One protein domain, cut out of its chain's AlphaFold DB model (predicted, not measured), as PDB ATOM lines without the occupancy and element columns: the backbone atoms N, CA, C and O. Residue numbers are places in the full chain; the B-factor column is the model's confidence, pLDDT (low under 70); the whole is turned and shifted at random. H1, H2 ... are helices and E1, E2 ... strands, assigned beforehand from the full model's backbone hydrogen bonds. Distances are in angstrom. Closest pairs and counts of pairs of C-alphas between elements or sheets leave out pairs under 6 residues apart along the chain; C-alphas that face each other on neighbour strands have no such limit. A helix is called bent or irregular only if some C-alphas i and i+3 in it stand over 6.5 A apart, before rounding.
ATOM      1  N   PHE A  29      23.396  33.983   1.387       87.56
ATOM      2  CA  PHE A  29      24.672  33.898   2.097       87.56
ATOM      3  C   PHE A  29      25.664  32.987   1.374       87.56
ATOM      4  O   PHE A  29      26.842  33.323   1.294       87.56
ATOM      5  N   PHE A  30      25.208  31.875   0.793       86.56
ATOM      6  CA  PHE A  30      26.063  31.002  -0.006       86.56
ATOM      7  C   PHE A  30      26.671  31.754  -1.196       86.56
ATOM      8  O   PHE A  30      27.886  31.706  -1.386       86.56
ATOM      9  N   LEU A  31      25.863  32.491  -1.964       82.69
ATOM     10  CA  LEU A  31      26.349  33.300  -3.083       82.69
ATOM     11  C   LEU A  31      27.244  34.446  -2.601       82.69
ATOM     12  O   LEU A  31      28.331  34.616  -3.146       82.69
ATOM     13  N   PHE A  32      26.838  35.170  -1.557       85.25
ATOM     14  CA  PHE A  32      27.604  36.273  -0.974       85.25
ATOM     15  C   PHE A  32      29.007  35.822  -0.551       85.25
ATOM     16  O   PHE A  32      30.001  36.408  -0.979       85.25
ATOM     17  N   PHE A  33      29.112  34.742   0.228       88.56
ATOM     18  CA  PHE A  33      30.405  34.235   0.688       88.56
ATOM     19  C   PHE A  33      31.216  33.598  -0.438       88.56
ATOM     20  O   PHE A  33      32.425  33.801  -0.493       88.56
ATOM     21  N   THR A  34      30.581  32.879  -1.369       86.31
ATOM     22  CA  THR A  34      31.292  32.273  -2.505       86.31
ATOM     23  C   THR A  34      31.905  33.350  -3.400       86.31
ATOM     24  O   THR A  34      33.094  33.294  -3.699       86.31
ATOM     25  N   TYR A  35      31.133  34.367  -3.792       80.44
ATOM     26  CA  TYR A  35      31.635  35.455  -4.638       80.44
ATOM     27  C   TYR A  35      32.576  36.405  -3.894       80.44
ATOM     28  O   TYR A  35      33.520  36.914  -4.496       80.44
ATOM     29  N   GLY A  36      32.362  36.606  -2.591       84.38
ATOM     30  CA  GLY A  36      33.289  37.339  -1.734       84.38
ATOM     31  C   GLY A  36      34.630  36.634  -1.553       84.38
ATOM     32  O   GLY A  36      35.652  37.306  -1.464       84.38
ATOM     33  N   TYR A  37      34.656  35.301  -1.528       85.00
ATOM     34  CA  TYR A  37      35.887  34.530  -1.358       85.00
ATOM     35  C   TYR A  37      36.641  34.324  -2.682       85.00
ATOM     36  O   TYR A  37      37.844  34.560  -2.748       85.00
ATOM     37  N   PHE A  38      35.950  33.932  -3.760       82.12
ATOM     38  CA  PHE A  38      36.556  33.642  -5.072       82.12
ATOM     39  C   PHE A  38      36.687  34.874  -5.981       82.12
ATOM     40  O   PHE A  38      36.626  34.766  -7.211       82.12
ATOM     41  N   HIS A  39      36.857  36.059  -5.397       80.31
ATOM     42  CA  HIS A  39      37.011  37.296  -6.151       80.31
ATOM     43  C   HIS A  39      38.219  37.215  -7.101       80.31
ATOM     44  O   HIS A  39      39.367  37.128  -6.671       80.31
ATOM     45  N   GLN A  40      37.958  37.261  -8.412       71.94
ATOM     46  CA  GLN A  40      38.980  37.023  -9.440       71.94
ATOM     47  C   GLN A  40      39.961  38.194  -9.651       71.94
ATOM     48  O   GLN A  40      40.938  38.031 -10.378       71.94
ATOM     49  N   GLY A  41      39.751  39.351  -9.013       71.75
ATOM     50  CA  GLY A  41      40.737  40.438  -8.998       71.75
ATOM     51  C   GLY A  41      40.998  41.109 -10.354       71.75
ATOM     52  O   GLY A  41      40.156  41.085 -11.250       71.75
ATOM     53  N   GLY A  42      42.175  41.734 -10.472       79.38
ATOM     54  CA  GLY A  42      42.566  42.683 -11.528       79.38
ATOM     55  C   GLY A  42      42.902  42.099 -12.907       79.38
ATOM     56  O   GLY A  42      43.896  42.495 -13.513       79.38
ATOM     57  N   GLY A  43      42.107  41.154 -13.411       88.62
ATOM     58  CA  GLY A  43      42.228  40.654 -14.785       88.62
ATOM     59  C   GLY A  43      41.626  41.605 -15.828       88.62
ATOM     60  O   GLY A  43      40.818  42.478 -15.508       88.62
ATOM     61  N   TRP A  44      41.971  41.417 -17.108       89.81
ATOM     62  CA  TRP A  44      41.521  42.303 -18.199       89.81
ATOM     63  C   TRP A  44      39.991  42.420 -18.276       89.81
ATOM     64  O   TRP A  44      39.452  43.523 -18.393       89.81
ATOM     65  N   ASN A  45      39.282  41.300 -18.119       90.19
ATOM     66  CA  ASN A  45      37.822  41.252 -18.136       90.19
ATOM     67  C   ASN A  45      37.196  42.056 -16.989       90.19
ATOM     68  O   ASN A  45      36.182  42.728 -17.171       90.19
ATOM     69  N   GLN A  46      37.752  41.918 -15.787       89.31
ATOM     70  CA  GLN A  46      37.263  42.555 -14.572       89.31
ATOM     71  C   GLN A  46      37.530  44.057 -14.626       89.31
ATOM     72  O   GLN A  46      36.596  44.828 -14.426       89.31
ATOM     73  N   ASN A  47      38.748  44.446 -15.007       92.75
ATOM     74  CA  ASN A  47      39.159  45.842 -15.131       92.75
ATOM     75  C   ASN A  47      38.319  46.570 -16.186       92.75
ATOM     76  O   ASN A  47      37.720  47.589 -15.884       92.75
ATOM     77  N   SER A  48      38.136  45.973 -17.371       93.19
ATOM     78  CA  SER A  48      37.299  46.542 -18.444       93.19
ATOM     79  C   SER A  48      35.860  46.825 -17.990       93.19
ATOM     80  O   SER A  48      35.294  47.876 -18.293       93.19
ATOM     81  N   ARG A  49      35.265  45.916 -17.204       92.38
ATOM     82  CA  ARG A  49      33.932  46.135 -16.620       92.38
ATOM     83  C   ARG A  49      33.947  47.209 -15.542       92.38
ATOM     84  O   ARG A  49      33.058  48.055 -15.529       92.38
ATOM     85  N   PHE A  50      34.919  47.155 -14.639       94.06
ATOM     86  CA  PHE A  50      35.010  48.082 -13.521       94.06
ATOM     87  C   PHE A  50      35.249  49.517 -14.004       94.06
ATOM     88  O   PHE A  50      34.511  50.411 -13.604       94.06
ATOM     89  N   ASP A  51      36.149  49.728 -14.962       94.94
ATOM     90  CA  ASP A  51      36.408  51.035 -15.572       94.94
ATOM     91  C   ASP A  51      35.151  51.627 -16.222       94.94
ATOM     92  O   ASP A  51      34.898  52.828 -16.116       94.94
ATOM     93  N   GLN A  52      34.315  50.796 -16.857       95.75
ATOM     94  CA  GLN A  52      33.046  51.268 -17.412       95.75
ATOM     95  C   GLN A  52      32.020  51.598 -16.331       95.75
ATOM     96  O   GLN A  52      31.329  52.606 -16.454       95.75
ATOM     97  N   ILE A  53      31.925  50.796 -15.268       95.94
ATOM     98  CA  ILE A  53      31.065  51.115 -14.120       95.94
ATOM     99  C   ILE A  53      31.460  52.477 -13.540       95.94
ATOM    100  O   ILE A  53      30.593  53.324 -13.318       95.94
ATOM    101  N   ARG A  54      32.765  52.711 -13.364       96.19
ATOM    102  CA  ARG A  54      33.294  53.989 -12.887       96.19
ATOM    103  C   ARG A  54      32.981  55.131 -13.838       96.19
ATOM    104  O   ARG A  54      32.449  56.136 -13.391       96.19
ATOM    105  N   SER A  55      33.198  54.962 -15.139       96.19
ATOM    106  CA  SER A  55      32.865  55.992 -16.130       96.19
ATOM    107  C   SER A  55      31.384  56.373 -16.137       96.19
ATOM    108  O   SER A  55      31.032  57.553 -16.206       96.19
ATOM    109  N   ILE A  56      30.495  55.393 -15.971       96.75
ATOM    110  CA  ILE A  56      29.058  55.656 -15.886       96.75
ATOM    111  C   ILE A  56      28.729  56.448 -14.614       96.75
ATOM    112  O   ILE A  56      27.966  57.408 -14.679       96.75
ATOM    113  N   VAL A  57      29.289  56.062 -13.466       97.12
ATOM    114  CA  VAL A  57      28.951  56.664 -12.166       97.12
ATOM    115  C   VAL A  57      29.626  58.020 -11.949       97.12
ATOM    116  O   VAL A  57      28.979  58.955 -11.489       97.12
ATOM    117  N   GLU A  58      30.909  58.144 -12.279       96.31
ATOM    118  CA  GLU A  58      31.729  59.322 -11.975       96.31
ATOM    119  C   GLU A  58      31.625  60.417 -13.045       96.31
ATOM    120  O   GLU A  58      31.667  61.600 -12.707       96.31
ATOM    121  N   SER A  59      31.483  60.057 -14.326       95.31
ATOM    122  CA  SER A  59      31.436  61.027 -15.435       95.31
ATOM    123  C   SER A  59      30.180  60.945 -16.306       95.31
ATOM    124  O   SER A  59      30.007  61.789 -17.186       95.31
ATOM    125  N   GLY A  60      29.289  59.976 -16.076       95.38
ATOM    126  CA  GLY A  60      28.062  59.815 -16.861       95.38
ATOM    127  C   GLY A  60      28.307  59.358 -18.301       95.38
ATOM    128  O   GLY A  60      27.469  59.602 -19.170       95.38
ATOM    129  N   LYS A  61      29.456  58.733 -18.585       94.00
ATOM    130  CA  LYS A  61      29.845  58.299 -19.933       94.00
ATOM    131  C   LYS A  61      29.931  56.775 -20.033       94.00
ATOM    132  O   LYS A  61      30.115  56.075 -19.049       94.00
ATOM    133  N   PHE A  62      29.835  56.258 -21.259       93.19
ATOM    134  CA  PHE A  62      30.002  54.822 -21.543       93.19
ATOM    135  C   PHE A  62      31.408  54.446 -22.032       93.19
ATOM    136  O   PHE A  62      31.746  53.260 -22.060       93.19
ATOM    137  N   GLU A  63      32.197  55.438 -22.445       93.94
ATOM    138  CA  GLU A  63      33.597  55.271 -22.842       93.94
ATOM    139  C   GLU A  63      34.496  55.144 -21.610       93.94
ATOM    140  O   GLU A  63      34.201  55.739 -20.581       93.94
ATOM    141  N   ILE A  64      35.607  54.422 -21.701       94.50
ATOM    142  CA  ILE A  64      36.523  54.178 -20.568       94.50
ATOM    143  C   ILE A  64      37.852  54.929 -20.685       94.50
ATOM    144  O   ILE A  64      38.775  54.672 -19.917       94.50
ATOM    145  N   ASN A  65      37.944  55.882 -21.620       94.00
ATOM    146  CA  ASN A  65      39.151  56.660 -21.915       94.00
ATOM    147  C   ASN A  65      39.839  57.223 -20.668       94.00
ATOM    148  O   ASN A  65      41.063  57.239 -20.611       94.00
ATOM    149  N   ASP A  66      39.050  57.686 -19.701       93.94
ATOM    150  CA  ASP A  66      39.535  58.384 -18.512       93.94
ATOM    151  C   ASP A  66      39.857  57.437 -17.343       93.94
ATOM    152  O   ASP A  66      40.375  57.901 -16.338       93.94
ATOM    153  N   TYR A  67      39.561  56.134 -17.447       94.06
ATOM    154  CA  TYR A  67      39.557  55.212 -16.298       94.06
ATOM    155  C   TYR A  67      40.509  54.030 -16.417       94.06
ATOM    156  O   TYR A  67      40.627  53.279 -15.459       94.06
ATOM    157  N   MET A  68      41.195  53.867 -17.547       92.31
ATOM    158  CA  MET A  68      41.966  52.655 -17.839       92.31
ATOM    159  C   MET A  68      43.484  52.796 -17.651       92.31
ATOM    160  O   MET A  68      44.199  51.795 -17.677       92.31
ATOM    161  N   VAL A  69      44.004  54.016 -17.471       92.00
ATOM    162  CA  VAL A  69      45.446  54.273 -17.310       92.00
ATOM    163  C   VAL A  69      45.720  54.864 -15.932       92.00
ATOM    164  O   VAL A  69      45.315  55.989 -15.640       92.00
ATOM    165  N   TYR A  70      46.477  54.124 -15.121       89.00
ATOM    166  CA  TYR A  70      47.015  54.589 -13.841       89.00
ATOM    167  C   TYR A  70      48.532  54.510 -13.862       89.00
ATOM    168  O   TYR A  70      49.108  53.562 -14.400       89.00
ATOM    169  N   ARG A  71      49.186  55.497 -13.256       86.06
ATOM    170  CA  ARG A  71      50.636  55.484 -13.024       86.06
ATOM    171  C   ARG A  71      50.932  55.827 -11.580       86.06
ATOM    172  O   ARG A  71      50.154  56.535 -10.944       86.06
ATOM    173  N   ALA A  72      52.055  55.334 -11.077       81.81
ATOM    174  CA  ALA A  72      52.503  55.678  -9.741       81.81
ATOM    175  C   ALA A  72      52.765  57.190  -9.664       81.81
ATOM    176  O   ALA A  72      53.531  57.751 -10.446       81.81
ATOM    177  N   ALA A  73      52.125  57.856  -8.707       72.81
ATOM    178  CA  ALA A  73      52.321  59.273  -8.435       72.81
ATOM    179  C   ALA A  73      53.749  59.573  -7.955       72.81
ATOM    180  O   ALA A  73      54.176  60.720  -8.061       72.81
ATOM    181  N   SER A  74      54.505  58.552  -7.521       66.00
ATOM    182  CA  SER A  74      55.942  58.640  -7.228       66.00
ATOM    183  C   SER A  74      56.768  59.135  -8.415       66.00
ATOM    184  O   SER A  74      57.816  59.745  -8.223       66.00
ATOM    185  N   ASP A  75      56.288  58.906  -9.640       62.16
ATOM    186  CA  ASP A  75      56.953  59.344 -10.869       62.16
ATOM    187  C   ASP A  75      56.745  60.851 -11.133       62.16
ATOM    188  O   ASP A  75      57.378  61.425 -12.017       62.16
ATOM    189  N   LEU A  76      55.849  61.501 -10.375       64.06
ATOM    190  CA  LEU A  76      55.397  62.889 -10.563       64.06
ATOM    191  C   LEU A  76      55.526  63.750  -9.294       64.06
ATOM    192  O   LEU A  76      55.607  64.974  -9.386       64.06
ATOM    193  N   SER A  77      55.542  63.138  -8.110       54.50
ATOM    194  CA  SER A  77      55.654  63.791  -6.803       54.50
ATOM    195  C   SER A  77      56.235  62.825  -5.764       54.50
ATOM    196  O   SER A  77      56.147  61.614  -5.917       54.50
ATOM    197  N   SER A  78      56.804  63.328  -4.668       59.00
ATOM    198  CA  SER A  78      57.406  62.492  -3.612       59.00
ATOM    199  C   SER A  78      56.394  61.731  -2.736       59.00
ATOM    200  O   SER A  78      56.796  61.145  -1.731       59.00
ATOM    201  N   GLN A  79      55.096  61.755  -3.065       59.09
ATOM    202  CA  GLN A  79      54.058  61.045  -2.318       59.09
ATOM    203  C   GLN A  79      53.690  59.717  -3.001       59.09
ATOM    204  O   GLN A  79      53.514  59.684  -4.222       59.09
ATOM    205  N   PRO A  80      53.556  58.616  -2.239       64.12
ATOM    206  CA  PRO A  80      53.009  57.374  -2.766       64.12
ATOM    207  C   PRO A  80      51.529  57.580  -3.118       64.12
ATOM    208  O   PRO A  80      50.771  58.121  -2.319       64.12
ATOM    209  N   GLY A  81      51.126  57.151  -4.311       73.81
ATOM    210  CA  GLY A  81      49.748  57.261  -4.789       73.81
ATOM    211  C   GLY A  81      49.618  56.770  -6.226       73.81
ATOM    212  O   GLY A  81      50.620  56.441  -6.866       73.81
ATOM    213  N   LEU A  82      48.395  56.728  -6.745       83.94
ATOM    214  CA  LEU A  82      48.129  56.516  -8.166       83.94
ATOM    215  C   LEU A  82      47.554  57.793  -8.767       83.94
ATOM    216  O   LEU A  82      46.735  58.472  -8.161       83.94
ATOM    217  N   ALA A  83      47.993  58.109  -9.977       85.19
ATOM    218  CA  ALA A  83      47.433  59.179 -10.781       85.19
ATOM    219  C   ALA A  83      46.741  58.575 -12.004       85.19
ATOM    220  O   ALA A  83      47.313  57.733 -12.707       85.19
ATOM    221  N   ARG A  84      45.507  59.017 -12.244       90.38
ATOM    222  CA  ARG A  84      44.666  58.613 -13.373       90.38
ATOM    223  C   ARG A  84      44.946  59.487 -14.598       90.38
ATOM    224  O   ARG A  84      45.040  60.707 -14.480       90.38
ATOM    225  N   PHE A  85      45.049  58.871 -15.776       89.56
ATOM    226  CA  PHE A  85      45.307  59.559 -17.044       89.56
ATOM    227  C   PHE A  85      44.290  59.172 -18.116       89.56
ATOM    228  O   PHE A  85      43.918  58.009 -18.250       89.56
ATOM    229  N   SER A  86      43.904  60.147 -18.937       90.31
ATOM    230  CA  SER A  86      43.090  59.897 -20.124       90.31
ATOM    231  C   SER A  86      43.926  59.304 -21.257       90.31
ATOM    232  O   SER A  86      45.047  59.747 -21.524       90.31
ATOM    233  N   VAL A  87      43.358  58.340 -21.979       89.44
ATOM    234  CA  VAL A  87      43.961  57.817 -23.208       89.44
ATOM    235  C   VAL A  87      43.976  58.904 -24.292       89.44
ATOM    236  O   VAL A  87      42.924  59.492 -24.570       89.44
ATOM    237  N   PRO A  88      45.132  59.163 -24.939       81.31
ATOM    238  CA  PRO A  88      45.220  60.140 -26.015       81.31
ATOM    239  C   PRO A  88      44.259  59.835 -27.180       81.31
ATOM    240  O   PRO A  88      44.060  58.666 -27.530       81.31
ATOM    241  N   PRO A  89      43.695  60.861 -27.841       78.81
ATOM    242  CA  PRO A  89      42.889  60.661 -29.039       78.81
ATOM    243  C   PRO A  89      43.690  59.959 -30.145       78.81
ATOM    244  O   PRO A  89      44.855  60.277 -30.374       78.81
ATOM    245  N   GLY A  90      43.059  59.025 -30.863       79.19
ATOM    246  CA  GLY A  90      43.679  58.345 -32.011       79.19
ATOM    247  C   GLY A  90      44.655  57.216 -31.663       79.19
ATOM    248  O   GLY A  90      45.320  56.695 -32.558       79.19
ATOM    249  N   VAL A  91      44.731  56.812 -30.392       82.25
ATOM    250  CA  VAL A  91      45.470  55.618 -29.964       82.25
ATOM    251  C   VAL A  91      44.926  54.368 -30.660       82.25
ATOM    252  O   VAL A  91      43.714  54.165 -30.761       82.25
ATOM    253  N   ARG A  92      45.839  53.519 -31.137       85.38
ATOM    254  CA  ARG A  92      45.498  52.247 -31.789       85.38
ATOM    255  C   ARG A  92      45.374  51.129 -30.751       85.38
ATOM    256  O   ARG A  92      46.011  51.193 -29.701       85.38
ATOM    257  N   LEU A  93      44.568  50.100 -31.034       83.56
ATOM    258  CA  LEU A  93      44.273  49.010 -30.088       83.56
ATOM    259  C   LEU A  93      45.542  48.358 -29.519       83.56
ATOM    260  O   LEU A  93      45.607  48.078 -28.324       83.56
ATOM    261  N   GLU A  94      46.573  48.174 -30.343       84.69
ATOM    262  CA  GLU A  94      47.833  47.561 -29.920       84.69
ATOM    263  C   GLU A  94      48.626  48.409 -28.915       84.69
ATOM    264  O   GLU A  94      49.403  47.871 -28.132       84.69
ATOM    265  N   GLN A  95      48.422  49.728 -28.913       85.56
ATOM    266  CA  GLN A  95      49.049  50.637 -27.955       85.56
ATOM    267  C   GLN A  95      48.279  50.678 -26.632       85.56
ATOM    268  O   GLN A  95      48.871  50.978 -25.604       85.56
ATOM    269  N   ILE A  96      46.976  50.368 -26.631       86.69
ATOM    270  CA  ILE A  96      46.158  50.361 -25.407       86.69
ATOM    271  C   ILE A  96      46.619  49.250 -24.469       86.69
ATOM    272  O   ILE A  96      46.851  49.501 -23.290       86.69
ATOM    273  N   ALA A  97      46.816  48.042 -25.000       84.50
ATOM    274  CA  ALA A  97      47.196  46.878 -24.202       84.50
ATOM    275  C   ALA A  97      48.545  47.040 -23.471       84.50
ATOM    276  O   ALA A  97      48.795  46.316 -22.511       84.50
ATOM    277  N   SER A  98      49.412  47.965 -23.906       85.06
ATOM    278  CA  SER A  98      50.707  48.227 -23.265       85.06
ATOM    279  C   SER A  98      50.679  49.333 -22.208       85.06
ATOM    280  O   SER A  98      51.621  49.427 -21.424       85.06
ATOM    281  N   ILE A  99      49.637  50.169 -22.175       86.06
ATOM    282  CA  ILE A  99      49.544  51.320 -21.258       86.06
ATOM    283  C   ILE A  99      48.375  51.230 -20.276       86.06
ATOM    284  O   ILE A  99      48.385  51.936 -19.269       86.06
ATOM    285  N   ALA A 100      47.360  50.420 -20.579       91.25
ATOM    286  CA  ALA A 100      46.133  50.325 -19.803       91.25
ATOM    287  C   ALA A 100      46.104  49.091 -18.890       91.25
ATOM    288  O   ALA A 100      46.771  48.087 -19.130       91.25
ATOM    289  N   ASN A 101      45.253  49.147 -17.869       91.38
ATOM    290  CA  ASN A 101      44.937  48.032 -16.972       91.38
ATOM    291  C   ASN A 101      44.161  46.886 -17.671       91.38
ATOM    292  O   ASN A 101      43.974  45.814 -17.087       91.38
ATOM    293  N   THR A 102      43.689  47.096 -18.904       91.56
ATOM    294  CA  THR A 102      42.934  46.123 -19.689       91.56
ATOM    295  C   THR A 102      43.190  46.264 -21.187       91.56
ATOM    296  O   THR A 102      43.240  47.367 -21.729       91.56
ATOM    297  N   GLY A 103      43.304  45.125 -21.873       89.19
ATOM    298  CA  GLY A 103      43.248  45.041 -23.335       89.19
ATOM    299  C   GLY A 103      41.882  44.598 -23.872       89.19
ATOM    300  O   GLY A 103      41.701  44.492 -25.082       89.19
ATOM    301  N   ASP A 104      40.905  44.340 -22.997       89.94
ATOM    302  CA  ASP A 104      39.561  43.877 -23.361       89.94
ATOM    303  C   ASP A 104      38.661  45.045 -23.810       89.94
ATOM    304  O   ASP A 104      37.671  45.396 -23.154       89.94
ATOM    305  N   VAL A 105      39.012  45.667 -24.938       92.25
ATOM    306  CA  VAL A 105      38.408  46.921 -25.418       92.25
ATOM    307  C   VAL A 105      38.047  46.905 -26.903       92.25
ATOM    308  O   VAL A 105      38.504  46.065 -27.673       92.25
ATOM    309  N   ALA A 106      37.218  47.863 -27.302       91.00
ATOM    310  CA  ALA A 106      36.796  48.142 -28.663       91.00
ATOM    311  C   ALA A 106      36.940  49.646 -28.948       91.00
ATOM    312  O   ALA A 106      36.614  50.481 -28.104       91.00
ATOM    313  N   LEU A 107      37.415  49.997 -30.145       90.12
ATOM    314  CA  LEU A 107      37.505  51.385 -30.603       90.12
ATOM    315  C   LEU A 107      36.310  51.731 -31.484       90.12
ATOM    316  O   LEU A 107      36.046  51.053 -32.476       90.12
ATOM    317  N   PHE A 108      35.626  52.825 -31.161       89.25
ATOM    318  CA  PHE A 108      34.543  53.354 -31.981       89.25
ATOM    319  C   PHE A 108      34.589  54.882 -31.996       89.25
ATOM    320  O   PHE A 108      34.581  55.519 -30.947       89.25
ATOM    321  N   GLN A 109      34.670  55.478 -33.192       88.81
ATOM    322  CA  GLN A 109      34.765  56.936 -33.388       88.81
ATOM    323  C   GLN A 109      35.876  57.615 -32.552       88.81
ATOM    324  O   GLN A 109      35.690  58.704 -32.015       88.81
ATOM    325  N   GLY A 110      37.034  56.958 -32.411       85.69
ATOM    326  CA  GLY A 110      38.169  57.476 -31.630       85.69
ATOM    327  C   GLY A 110      38.003  57.389 -30.107       85.69
ATOM    328  O   GLY A 110      38.864  57.879 -29.379       85.69
ATOM    329  N   ARG A 111      36.926  56.760 -29.625       89.81
ATOM    330  CA  ARG A 111      36.644  56.507 -28.207       89.81
ATOM    331  C   ARG A 111      36.856  55.032 -27.884       89.81
ATOM    332  O   ARG A 111      36.679  54.172 -28.752       89.81
ATOM    333  N   VAL A 112      37.235  54.755 -26.642       92.44
ATOM    334  CA  VAL A 112      37.514  53.406 -26.150       92.44
ATOM    335  C   VAL A 112      36.319  52.919 -25.344       92.44
ATOM    336  O   VAL A 112      35.883  53.575 -24.402       92.44
ATOM    337  N   TYR A 113      35.808  51.748 -25.697       92.38
ATOM    338  CA  TYR A 113      34.708  51.081 -25.010       92.38
ATOM    339  C   TYR A 113      35.156  49.700 -24.537       92.38
ATOM    340  O   TYR A 113      36.033  49.099 -25.158       92.38
ATOM    341  N   PRO A 114      34.568  49.146 -23.472       91.62
ATOM    342  CA  PRO A 114      34.834  47.770 -23.089       91.62
ATOM    343  C   PRO A 114      34.224  46.793 -24.094       91.62
ATOM    344  O   PRO A 114      33.112  46.985 -24.588       91.62
ATOM    345  N   ASN A 115      34.922  45.690 -24.345       90.31
ATOM    346  CA  ASN A 115      34.440  44.608 -25.207       90.31
ATOM    347  C   ASN A 115      33.699  43.519 -24.403       90.31
ATOM    348  O   ASN A 115      33.891  42.319 -24.612       90.31
ATOM    349  N   LYS A 116      32.907  43.922 -23.403       85.38
ATOM    350  CA  LYS A 116      32.142  43.011 -22.537       85.38
ATOM    351  C   LYS A 116      30.653  43.325 -22.622       85.38
ATOM    352  O   LYS A 116      30.285  44.482 -22.816       85.38
ATOM    353  N   PRO A 117      29.780  42.310 -22.486       82.06
ATOM    354  CA  PRO A 117      28.344  42.528 -22.556       82.06
ATOM    355  C   PRO A 117      27.886  43.499 -21.454       82.06
ATOM    356  O   PRO A 117      28.285  43.345 -20.291       82.06
ATOM    357  N   PRO A 118      26.997  44.453 -21.787       85.94
ATOM    358  CA  PRO A 118      26.646  45.557 -20.895       85.94
ATOM    359  C   PRO A 118      25.892  45.100 -19.643       85.94
ATOM    360  O   PRO A 118      25.945  45.776 -18.623       85.94
ATOM    361  N   GLY A 119      25.222  43.940 -19.677       84.81
ATOM    362  CA  GLY A 119      24.403  43.460 -18.557       84.81
ATOM    363  C   GLY A 119      25.173  43.344 -17.238       84.81
ATOM    364  O   GLY A 119      24.669  43.748 -16.196       84.81
ATOM    365  N   THR A 120      26.422  42.867 -17.287       82.50
ATOM    366  CA  THR A 120      27.266  42.749 -16.082       82.50
ATOM    367  C   THR A 120      27.719  44.100 -15.532       82.50
ATOM    368  O   THR A 120      27.824  44.261 -14.321       82.50
ATOM    369  N   VAL A 121      27.933  45.086 -16.406       90.56
ATOM    370  CA  VAL A 121      28.294  46.454 -16.015       90.56
ATOM    371  C   VAL A 121      27.087  47.154 -15.401       90.56
ATOM    372  O   VAL A 121      27.180  47.678 -14.296       90.56
ATOM    373  N   LEU A 122      25.925  47.086 -16.053       91.56
ATOM    374  CA  LEU A 122      24.694  47.703 -15.557       91.56
ATOM    375  C   LEU A 122      24.254  47.135 -14.200       91.56
ATOM    376  O   LEU A 122      23.778  47.891 -13.360       91.56
ATOM    377  N   ALA A 123      24.462  45.838 -13.952       89.25
ATOM    378  CA  ALA A 123      24.215  45.235 -12.639       89.25
ATOM    379  C   ALA A 123      25.157  45.772 -11.541       89.25
ATOM    380  O   ALA A 123      24.785  45.800 -10.369       89.25
ATOM    381  N   GLY A 124      26.365  46.213 -11.910       91.25
ATOM    382  CA  GLY A 124      27.350  46.786 -10.991       91.25
ATOM    383  C   GLY A 124      27.169  48.271 -10.689       91.25
ATOM    384  O   GLY A 124      27.598  48.724  -9.630       91.25
ATOM    385  N   VAL A 125      26.494  49.022 -11.564       94.38
ATOM    386  CA  VAL A 125      26.304  50.475 -11.411       94.38
ATOM    387  C   VAL A 125      25.627  50.858 -10.085       94.38
ATOM    388  O   VAL A 125      26.184  51.706  -9.391       94.38
ATOM    389  N   PRO A 126      24.495  50.253  -9.665       93.06
ATOM    390  CA  PRO A 126      23.857  50.627  -8.400       93.06
ATOM    391  C   PRO A 126      24.749  50.364  -7.185       93.06
ATOM    392  O   PRO A 126      24.781  51.169  -6.258       93.06
ATOM    393  N   ALA A 127      25.499  49.257  -7.204       92.94
ATOM    394  CA  ALA A 127      26.427  48.913  -6.136       92.94
ATOM    395  C   ALA A 127      27.556  49.947  -6.030       92.94
ATOM    396  O   ALA A 127      27.772  50.510  -4.958       92.94
ATOM    397  N   TYR A 128      28.230  50.243  -7.147       95.75
ATOM    398  CA  TYR A 128      29.321  51.215  -7.153       95.75
ATOM    399  C   TYR A 128      28.847  52.636  -6.858       95.75
ATOM    400  O   TYR A 128      29.534  53.367  -6.161       95.75
ATOM    401  N   MET A 129      27.651  53.019  -7.306       96.38
ATOM    402  CA  MET A 129      27.079  54.326  -6.987       96.38
ATOM    403  C   MET A 129      26.959  54.532  -5.475       96.38
ATOM    404  O   MET A 129      27.351  55.579  -4.974       96.38
ATOM    405  N   VAL A 130      26.471  53.539  -4.725       94.62
ATOM    406  CA  VAL A 130      26.391  53.644  -3.258       94.62
ATOM    407  C   VAL A 130      27.783  53.748  -2.638       94.62
ATOM    408  O   VAL A 130      27.995  54.605  -1.783       94.62
ATOM    409  N   ILE A 131      28.728  52.917  -3.087       95.31
ATOM    410  CA  ILE A 131      30.116  52.931  -2.602       95.31
ATOM    411  C   ILE A 131      30.746  54.310  -2.835       95.31
ATOM    412  O   ILE A 131      31.138  54.969  -1.877       95.31
ATOM    413  N   TYR A 132      30.733  54.789  -4.077       96.50
ATOM    414  CA  TYR A 132      31.305  56.069  -4.480       96.50
ATOM    415  C   TYR A 132      30.734  57.237  -3.668       96.50
ATOM    416  O   TYR A 132      31.475  58.084  -3.173       96.50
ATOM    417  N   GLN A 133      29.415  57.276  -3.456       96.06
ATOM    418  CA  GLN A 133      28.805  58.338  -2.656       96.06
ATOM    419  C   GLN A 133      29.257  58.294  -1.189       96.06
ATOM    420  O   GLN A 133      29.501  59.349  -0.606       96.06
ATOM    421  N   LEU A 134      29.405  57.107  -0.593       95.62
ATOM    422  CA  LEU A 134      29.932  56.965   0.768       95.62
ATOM    423  C   LEU A 134      31.390  57.420   0.859       95.62
ATOM    424  O   LEU A 134      31.754  58.122   1.798       95.62
ATOM    425  N   GLU A 135      32.210  57.092  -0.132       95.44
ATOM    426  CA  GLU A 135      33.605  57.535  -0.194       95.44
ATOM    427  C   GLU A 135      33.721  59.050  -0.278       95.44
ATOM    428  O   GLU A 135      34.481  59.655   0.478       95.44
ATOM    429  N   ARG A 136      32.899  59.675  -1.131       93.44
ATOM    430  CA  ARG A 136      32.836  61.135  -1.247       93.44
ATOM    431  C   ARG A 136      32.409  61.805   0.053       93.44
ATOM    432  O   ARG A 136      32.909  62.884   0.358       93.44
ATOM    433  N   LEU A 137      31.497  61.186   0.805       95.31
ATOM    434  CA  LEU A 137      31.060  61.684   2.112       95.31
ATOM    435  C   LEU A 137      32.148  61.538   3.183       95.31
ATOM    436  O   LEU A 137      32.260  62.399   4.052       95.31
ATOM    437  N   LEU A 138      32.940  60.467   3.122       95.31
ATOM    438  CA  LEU A 138      34.020  60.181   4.072       95.31
ATOM    439  C   LEU A 138      35.356  60.849   3.697       95.31
ATOM    440  O   LEU A 138      36.283  60.839   4.502       95.31
ATOM    441  N   GLY A 139      35.445  61.459   2.511       92.81
ATOM    442  CA  GLY A 139      36.640  62.152   2.030       92.81
ATOM    443  C   GLY A 139      37.734  61.223   1.501       92.81
ATOM    444  O   GLY A 139      38.897  61.619   1.485       92.81
ATOM    445  N   PHE A 140      37.385  60.001   1.088       92.19
ATOM    446  CA  PHE A 140      38.333  59.084   0.453       92.19
ATOM    447  C   PHE A 140      38.568  59.457  -1.011       92.19
ATOM    448  O   PHE A 140      37.646  59.891  -1.703       92.19
ATOM    449  N   ASP A 141      39.806  59.270  -1.474       90.31
ATOM    450  CA  ASP A 141      40.171  59.416  -2.882       90.31
ATOM    451  C   ASP A 141      39.853  58.113  -3.642       90.31
ATOM    452  O   ASP A 141      40.483  57.089  -3.351       90.31
ATOM    453  N   PRO A 142      38.907  58.123  -4.603       90.88
ATOM    454  CA  PRO A 142      38.548  56.957  -5.412       90.88
ATOM    455  C   PRO A 142      39.667  56.471  -6.336       90.88
ATOM    456  O   PRO A 142      39.591  55.343  -6.820       90.88
ATOM    457  N   ASP A 143      40.666  57.311  -6.620       90.25
ATOM    458  CA  ASP A 143      41.801  56.968  -7.478       90.25
ATOM    459  C   ASP A 143      43.015  56.454  -6.683       90.25
ATOM    460  O   ASP A 143      43.988  55.998  -7.288       90.25
ATOM    461  N   ASP A 144      42.951  56.437  -5.345       89.12
ATOM    462  CA  ASP A 144      43.970  55.777  -4.530       89.12
ATOM    463  C   ASP A 144      43.950  54.253  -4.736       89.12
ATOM    464  O   ASP A 144      42.899  53.619  -4.853       89.12
ATOM    465  N   TRP A 145      45.129  53.631  -4.760       86.00
ATOM    466  CA  TRP A 145      45.282  52.205  -5.068       86.00
ATOM    467  C   TRP A 145      44.525  51.291  -4.098       86.00
ATOM    468  O   TRP A 145      44.009  50.242  -4.508       86.00
ATOM    469  N   TRP A 146      44.442  51.683  -2.824       88.94
ATOM    470  CA  TRP A 146      43.718  50.928  -1.813       88.94
ATOM    471  C   TRP A 146      42.213  51.042  -2.042       88.94
ATOM    472  O   TRP A 146      41.516  50.025  -2.114       88.94
ATOM    473  N   THR A 147      41.736  52.268  -2.250       91.56
ATOM    474  CA  THR A 147      40.335  52.566  -2.552       91.56
ATOM    475  C   THR A 147      39.873  51.845  -3.817       91.56
ATOM    476  O   THR A 147      38.862  51.150  -3.795       91.56
ATOM    477  N   LEU A 148      40.661  51.879  -4.896       91.00
ATOM    478  CA  LEU A 148      40.378  51.154  -6.140       91.00
ATOM    479  C   LEU A 148      40.211  49.652  -5.921       91.00
ATOM    480  O   LEU A 148      39.295  49.034  -6.469       91.00
ATOM    481  N   THR A 149      41.090  49.065  -5.110       90.25
ATOM    482  CA  THR A 149      41.064  47.629  -4.815       90.25
ATOM    483  C   THR A 149      39.809  47.257  -4.032       90.25
ATOM    484  O   THR A 149      39.117  46.296  -4.384       90.25
ATOM    485  N   ILE A 150      39.479  48.041  -3.002       92.38
ATOM    486  CA  ILE A 150      38.254  47.865  -2.219       92.38
ATOM    487  C   ILE A 150      37.025  48.045  -3.107       92.38
ATOM    488  O   ILE A 150      36.100  47.239  -3.038       92.38
ATOM    489  N   ASN A 151      37.020  49.044  -3.981       94.38
ATOM    490  CA  ASN A 151      35.883  49.338  -4.836       94.38
ATOM    491  C   ASN A 151      35.624  48.250  -5.857       94.38
ATOM    492  O   ASN A 151      34.474  47.837  -6.015       94.38
ATOM    493  N   ALA A 152      36.667  47.732  -6.504       92.19
ATOM    494  CA  ALA A 152      36.540  46.596  -7.407       92.19
ATOM    495  C   ALA A 152      35.957  45.371  -6.678       92.19
ATOM    496  O   ALA A 152      35.045  44.707  -7.190       92.19
ATOM    497  N   TYR A 153      36.422  45.123  -5.449       92.00
ATOM    498  CA  TYR A 153      35.946  44.031  -4.606       92.00
ATOM    499  C   TYR A 153      34.478  44.200  -4.196       92.00
ATOM    500  O   TYR A 153      33.636  43.361  -4.521       92.00
ATOM    501  N   LEU A 154      34.152  45.305  -3.524       92.25
ATOM    502  CA  LEU A 154      32.813  45.590  -3.017       92.25
ATOM    503  C   LEU A 154      31.797  45.673  -4.155       92.25
ATOM    504  O   LEU A 154      30.712  45.108  -4.039       92.25
ATOM    505  N   THR A 155      32.151  46.294  -5.283       92.31
ATOM    506  CA  THR A 155      31.275  46.354  -6.464       92.31
ATOM    507  C   THR A 155      30.951  44.955  -6.971       92.31
ATOM    508  O   THR A 155      29.793  44.659  -7.265       92.31
ATOM    509  N   THR A 156      31.936  44.058  -7.028       88.69
ATOM    510  CA  THR A 156      31.708  42.666  -7.435       88.69
ATOM    511  C   THR A 156      30.784  41.951  -6.450       88.69
ATOM    512  O   THR A 156      29.774  41.379  -6.859       88.69
ATOM    513  N   VAL A 157      31.078  42.023  -5.151       88.38
ATOM    514  CA  VAL A 157      30.293  41.328  -4.121       88.38
ATOM    515  C   VAL A 157      28.857  41.837  -4.082       88.38
ATOM    516  O   VAL A 157      27.916  41.042  -4.117       88.38
ATOM    517  N   PHE A 158      28.665  43.154  -4.054       88.56
ATOM    518  CA  PHE A 158      27.336  43.746  -3.982       88.56
ATOM    519  C   PHE A 158      26.556  43.594  -5.286       88.56
ATOM    520  O   PHE A 158      25.366  43.312  -5.216       88.56
ATOM    521  N   SER A 159      27.184  43.698  -6.462       86.94
ATOM    522  CA  SER A 159      26.472  43.510  -7.739       86.94
ATOM    523  C   SER A 159      25.868  42.111  -7.869       86.94
ATOM    524  O   SER A 159      24.710  41.971  -8.261       86.94
ATOM    525  N   VAL A 160      26.613  41.075  -7.473       81.00
ATOM    526  CA  VAL A 160      26.141  39.687  -7.531       81.00
ATOM    527  C   VAL A 160      25.151  39.377  -6.409       81.00
ATOM    528  O   VAL A 160      24.209  38.618  -6.622       81.00
ATOM    529  N   SER A 161      25.324  39.979  -5.230       79.81
ATOM    530  CA  SER A 161      24.476  39.709  -4.058       79.81
ATOM    531  C   SER A 161      23.173  40.515  -4.047       79.81
ATOM    532  O   SER A 161      22.206  40.105  -3.405       79.81
ATOM    533  N   LEU A 162      23.102  41.627  -4.785       77.94
ATOM    534  CA  LEU A 162      21.904  42.461  -4.887       77.94
ATOM    535  C   LEU A 162      20.737  41.713  -5.543       77.94
ATOM    536  O   LEU A 162      19.606  41.818  -5.079       77.94
ATOM    537  N   LEU A 163      20.999  40.930  -6.590       74.06
ATOM    538  CA  LEU A 163      19.965  40.163  -7.294       74.06
ATOM    539  C   LEU A 163      19.283  39.119  -6.381       74.06
ATOM    540  O   LEU A 163      18.058  39.168  -6.252       74.06
ATOM    541  N   PRO A 164      20.017  38.227  -5.684       73.12
ATOM    542  CA  PRO A 164      19.433  37.335  -4.686       73.12
ATOM    543  C   PRO A 164      18.731  38.078  -3.547       73.12
ATOM    544  O   PRO A 164      17.657  37.651  -3.132       73.12
ATOM    545  N   LEU A 165      19.281  39.202  -3.072       79.06
ATOM    546  CA  LEU A 165      18.637  40.011  -2.034       79.06
ATOM    547  C   LEU A 165      17.269  40.534  -2.492       79.06
ATOM    548  O   LEU A 165      16.293  40.438  -1.753       79.06
ATOM    549  N   LEU A 166      17.167  41.041  -3.722       79.50
ATOM    550  CA  LEU A 166      15.893  41.483  -4.292       79.50
ATOM    551  C   LEU A 166      14.896  40.327  -4.415       79.50
ATOM    552  O   LEU A 166      13.722  40.513  -4.105       79.50
ATOM    553  N   CYS A 167      15.348  39.131  -4.802       76.94
ATOM    554  CA  CYS A 167      14.496  37.939  -4.819       76.94
ATOM    555  C   CYS A 167      13.956  37.602  -3.421       76.94
ATOM    556  O   CYS A 167      12.750  37.405  -3.279       76.94
ATOM    557  N   VAL A 168      14.813  37.603  -2.391       79.06
ATOM    558  CA  VAL A 168      14.411  37.390  -0.986       79.06
ATOM    559  C   VAL A 168      13.347  38.414  -0.577       79.06
ATOM    560  O   VAL A 168      12.318  38.053  -0.008       79.06
ATOM    561  N   LEU A 169      13.557  39.694  -0.902       81.81
ATOM    562  CA  LEU A 169      12.639  40.774  -0.536       81.81
ATOM    563  C   LEU A 169      11.296  40.680  -1.271       81.81
ATOM    564  O   LEU A 169      10.249  40.802  -0.639       81.81
ATOM    565  N   ILE A 170      11.298  40.444  -2.586       81.56
ATOM    566  CA  ILE A 170      10.070  40.349  -3.391       81.56
ATOM    567  C   ILE A 170       9.239  39.139  -2.966       81.56
ATOM    568  O   ILE A 170       8.029  39.266  -2.768       81.56
ATOM    569  N   LEU A 171       9.872  37.975  -2.797       78.06
ATOM    570  CA  LEU A 171       9.184  36.765  -2.351       78.06
ATOM    571  C   LEU A 171       8.670  36.933  -0.920       78.06
ATOM    572  O   LEU A 171       7.497  36.662  -0.665       78.06
ATOM    573  N   GLY A 172       9.491  37.478  -0.019       74.62
ATOM    574  CA  GLY A 172       9.104  37.771   1.360       74.62
ATOM    575  C   GLY A 172       7.897  38.708   1.460       74.62
ATOM    576  O   GLY A 172       6.932  38.402   2.160       74.62
ATOM    577  N   LEU A 173       7.897  39.818   0.714       78.50
ATOM    578  CA  LEU A 173       6.780  40.770   0.675       78.50
ATOM    579  C   LEU A 173       5.533  40.182  -0.000       78.50
ATOM    580  O   LEU A 173       4.414  40.406   0.463       78.50
ATOM    581  N   GLY A 174       5.705  39.406  -1.074       75.88
ATOM    582  CA  GLY A 174       4.611  38.717  -1.757       75.88
ATOM    583  C   GLY A 174       3.918  37.692  -0.857       75.88
ATOM    584  O   GLY A 174       2.686  37.616  -0.838       75.88
ATOM    585  N   LEU A 175       4.701  36.956  -0.068       70.06
ATOM    586  CA  LEU A 175       4.212  36.024   0.943       70.06
ATOM    587  C   LEU A 175       3.488  36.752   2.084       70.06
ATOM    588  O   LEU A 175       2.363  36.379   2.416       70.06
ATOM    589  N   LEU A 176       4.071  37.830   2.622       70.94
ATOM    590  CA  LEU A 176       3.440  38.657   3.659       70.94
ATOM    591  C   LEU A 176       2.087  39.220   3.185       70.94
ATOM    592  O   LEU A 176       1.095  39.206   3.912       70.94
ATOM    593  N   GLY A 177       2.025  39.667   1.928       75.50
ATOM    594  CA  GLY A 177       0.801  40.168   1.312       75.50
ATOM    595  C   GLY A 177      -0.280  39.098   1.131       75.50
ATOM    596  O   GLY A 177      -1.462  39.412   1.262       75.50
ATOM    597  N   ARG A 178       0.092  37.840   0.839       74.75
ATOM    598  CA  ARG A 178      -0.857  36.710   0.818       74.75
ATOM    599  C   ARG A 178      -1.411  36.434   2.215       74.75
ATOM    600  O   ARG A 178      -2.627  36.419   2.367       74.75
ATOM    601  N   TRP A 179      -0.538  36.359   3.218       66.56
ATOM    602  CA  TRP A 179      -0.927  36.125   4.609       66.56
ATOM    603  C   TRP A 179      -1.910  37.182   5.137       66.56
ATOM    604  O   TRP A 179      -2.969  36.842   5.664       66.56
ATOM    605  N   CYS A 180      -1.630  38.470   4.912       71.50
ATOM    606  CA  CYS A 180      -2.550  39.543   5.305       71.50
ATOM    607  C   CYS A 180      -3.927  39.423   4.630       71.50
ATOM    608  O   CYS A 180      -4.943  39.737   5.246       71.50
ATOM    609  N   ARG A 181      -3.988  38.983   3.364       73.25
ATOM    610  CA  ARG A 181      -5.264  38.801   2.653       73.25
ATOM    611  C   ARG A 181      -6.050  37.606   3.186       73.25
ATOM    612  O   ARG A 181      -7.256  37.735   3.371       73.25
ATOM    613  N   GLU A 182      -5.377  36.494   3.460       72.12
ATOM    614  CA  GLU A 182      -5.996  35.281   4.003       72.12
ATOM    615  C   GLU A 182      -6.564  35.522   5.410       72.12
ATOM    616  O   GLU A 182      -7.740  35.238   5.649       72.12
ATOM    617  N   GLY A 183      -5.811  36.190   6.294       62.66
ATOM    618  CA  GLY A 183      -6.301  36.576   7.623       62.66
ATOM    619  C   GLY A 183      -7.507  37.530   7.586       62.66
ATOM    620  O   GLY A 183      -8.404  37.448   8.426       62.66
ATOM    621  N   VAL A 184      -7.593  38.407   6.576       60.16
ATOM    622  CA  VAL A 184      -8.762  39.282   6.364       60.16
ATOM    623  C   VAL A 184      -9.977  38.507   5.843       60.16
ATOM    624  O   VAL A 184     -11.107  38.841   6.206       60.16
ATOM    625  N   THR A 185      -9.782  37.490   4.999       59.56
ATOM    626  CA  THR A 185     -10.890  36.646   4.522       59.56
ATOM    627  C   THR A 185     -11.453  35.753   5.621       59.56
ATOM    628  O   THR A 185     -12.671  35.621   5.718       59.56
ATOM    629  N   GLU A 186     -10.601  35.227   6.499       58.81
ATOM    630  CA  GLU A 186     -11.011  34.378   7.622       58.81
ATOM    631  C   GLU A 186     -11.826  35.164   8.664       58.81
ATOM    632  O   GLU A 186     -12.871  34.709   9.122       58.81
ATOM    633  N   GLY A 187     -11.441  36.414   8.950       57.88
ATOM    634  CA  GLY A 187     -12.204  37.313   9.828       57.88
ATOM    635  C   GLY A 187     -13.560  37.781   9.268       57.88
ATOM    636  O   GLY A 187     -14.366  38.347  10.012       57.88
TER     637      GLY A 187
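What this domain is: This is residues 29 to 187 of the 195 residues of an uncharacterized protein of Deltaproteobacteria bacterium (UniProt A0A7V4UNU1). A body of helices and two small strand hairpins has one long arm, the far part of helix H5, of which residues 166 to 186 stick out free. In the body H4 crosses both H2 and residues 151 to 162 of H5, H1 runs back beside H5, and the hairpins E1-E2 and E3-E4, with the short helix H3, lie toward the end away from the arm. The printed part has 159 residues, with five named helices and four named strands in the order H1 H2 E1 E2 H3 E3 E4 H4 H5; each hairpin is an antiparallel sheet of two strands, and the class is mostly helix. The whole is loose, with a radius of gyration of the C-alphas of 20.0 A, and spans 74 by 36 by 28 A, the arm making much of the length.

How they stand to each other: E3, residues 105 to 108, and E4, residues 111 to 114, form an antiparallel hairpin, with N 106 and O 113 within hydrogen-bond range at 2.7 A. H2, residues 44 to 59, comes closest to E4 at the C-alphas of Ser 48 and Pro 114, 5.4 A apart. H2 and H4, residues 118 to 138, touch at a steep tilt of 57 degrees, the same way; their closest C-alphas are those of Ile 53 and Val 125, 5.5 A, and H4 does so with residues 120 to 129 alone. H4 and H5, residues 145 to 186, touch about perpendicular at 76 degrees, with the C-alphas of Gly 124 and Ser 159 closest at 4.7 A. H1, residues 29 to 37, touches residues 153 to 161 of H5 at a shallow tilt of 4 degrees, opposite ways; the closest C-alphas are those of Gly 36 and Val 157, 5.5 A. Helix packing is mostly crossed, but only just: one of three touching pairs has a shallow tilt. The other hairpin joins E1, residues 69 to 72, and E2, residues 82 to 85, antiparallel, with N 83 and O 71 within range at 2.8 A. H3, residues 93 to 99, touches no helix; its closest C-alpha to E1 is Ile 99, 6.4 A from that of Val 69. In H1 and H2 every O i to N i+4 pair is within hydrogen-bond range, against 15 of 17 in H4, 36 of 38 in H5 and 0 of 3 in H3, where 2 of 4 O i to N i+3 pairs are.

Where its parts are: H1 begins at C-alpha 29, (24.672, 33.898, 2.097). H2 measures 21.4 A from first to last C-alpha, and H4 29.9 A. H4 has a kink of 39 degrees near residue 127 and is only just irregular, with C-alphas 123 and 126 6.9 A apart. H5 measures 60.4 A, from C-alpha 145 at (45.282, 52.205, -5.068) to C-alpha 186 at (-11.011, 34.378, 7.622); it has a kink of 33 degrees near residue 161.

The domain as a whole: The two C-alphas farthest apart, those of Asp 75 and Gly 187, are 75.5 A apart. The printed part has no cut and no long link. Mean pLDDT of the printed part is 85.3; residues 74 to 80, 179 and 183 to 187 are under 70.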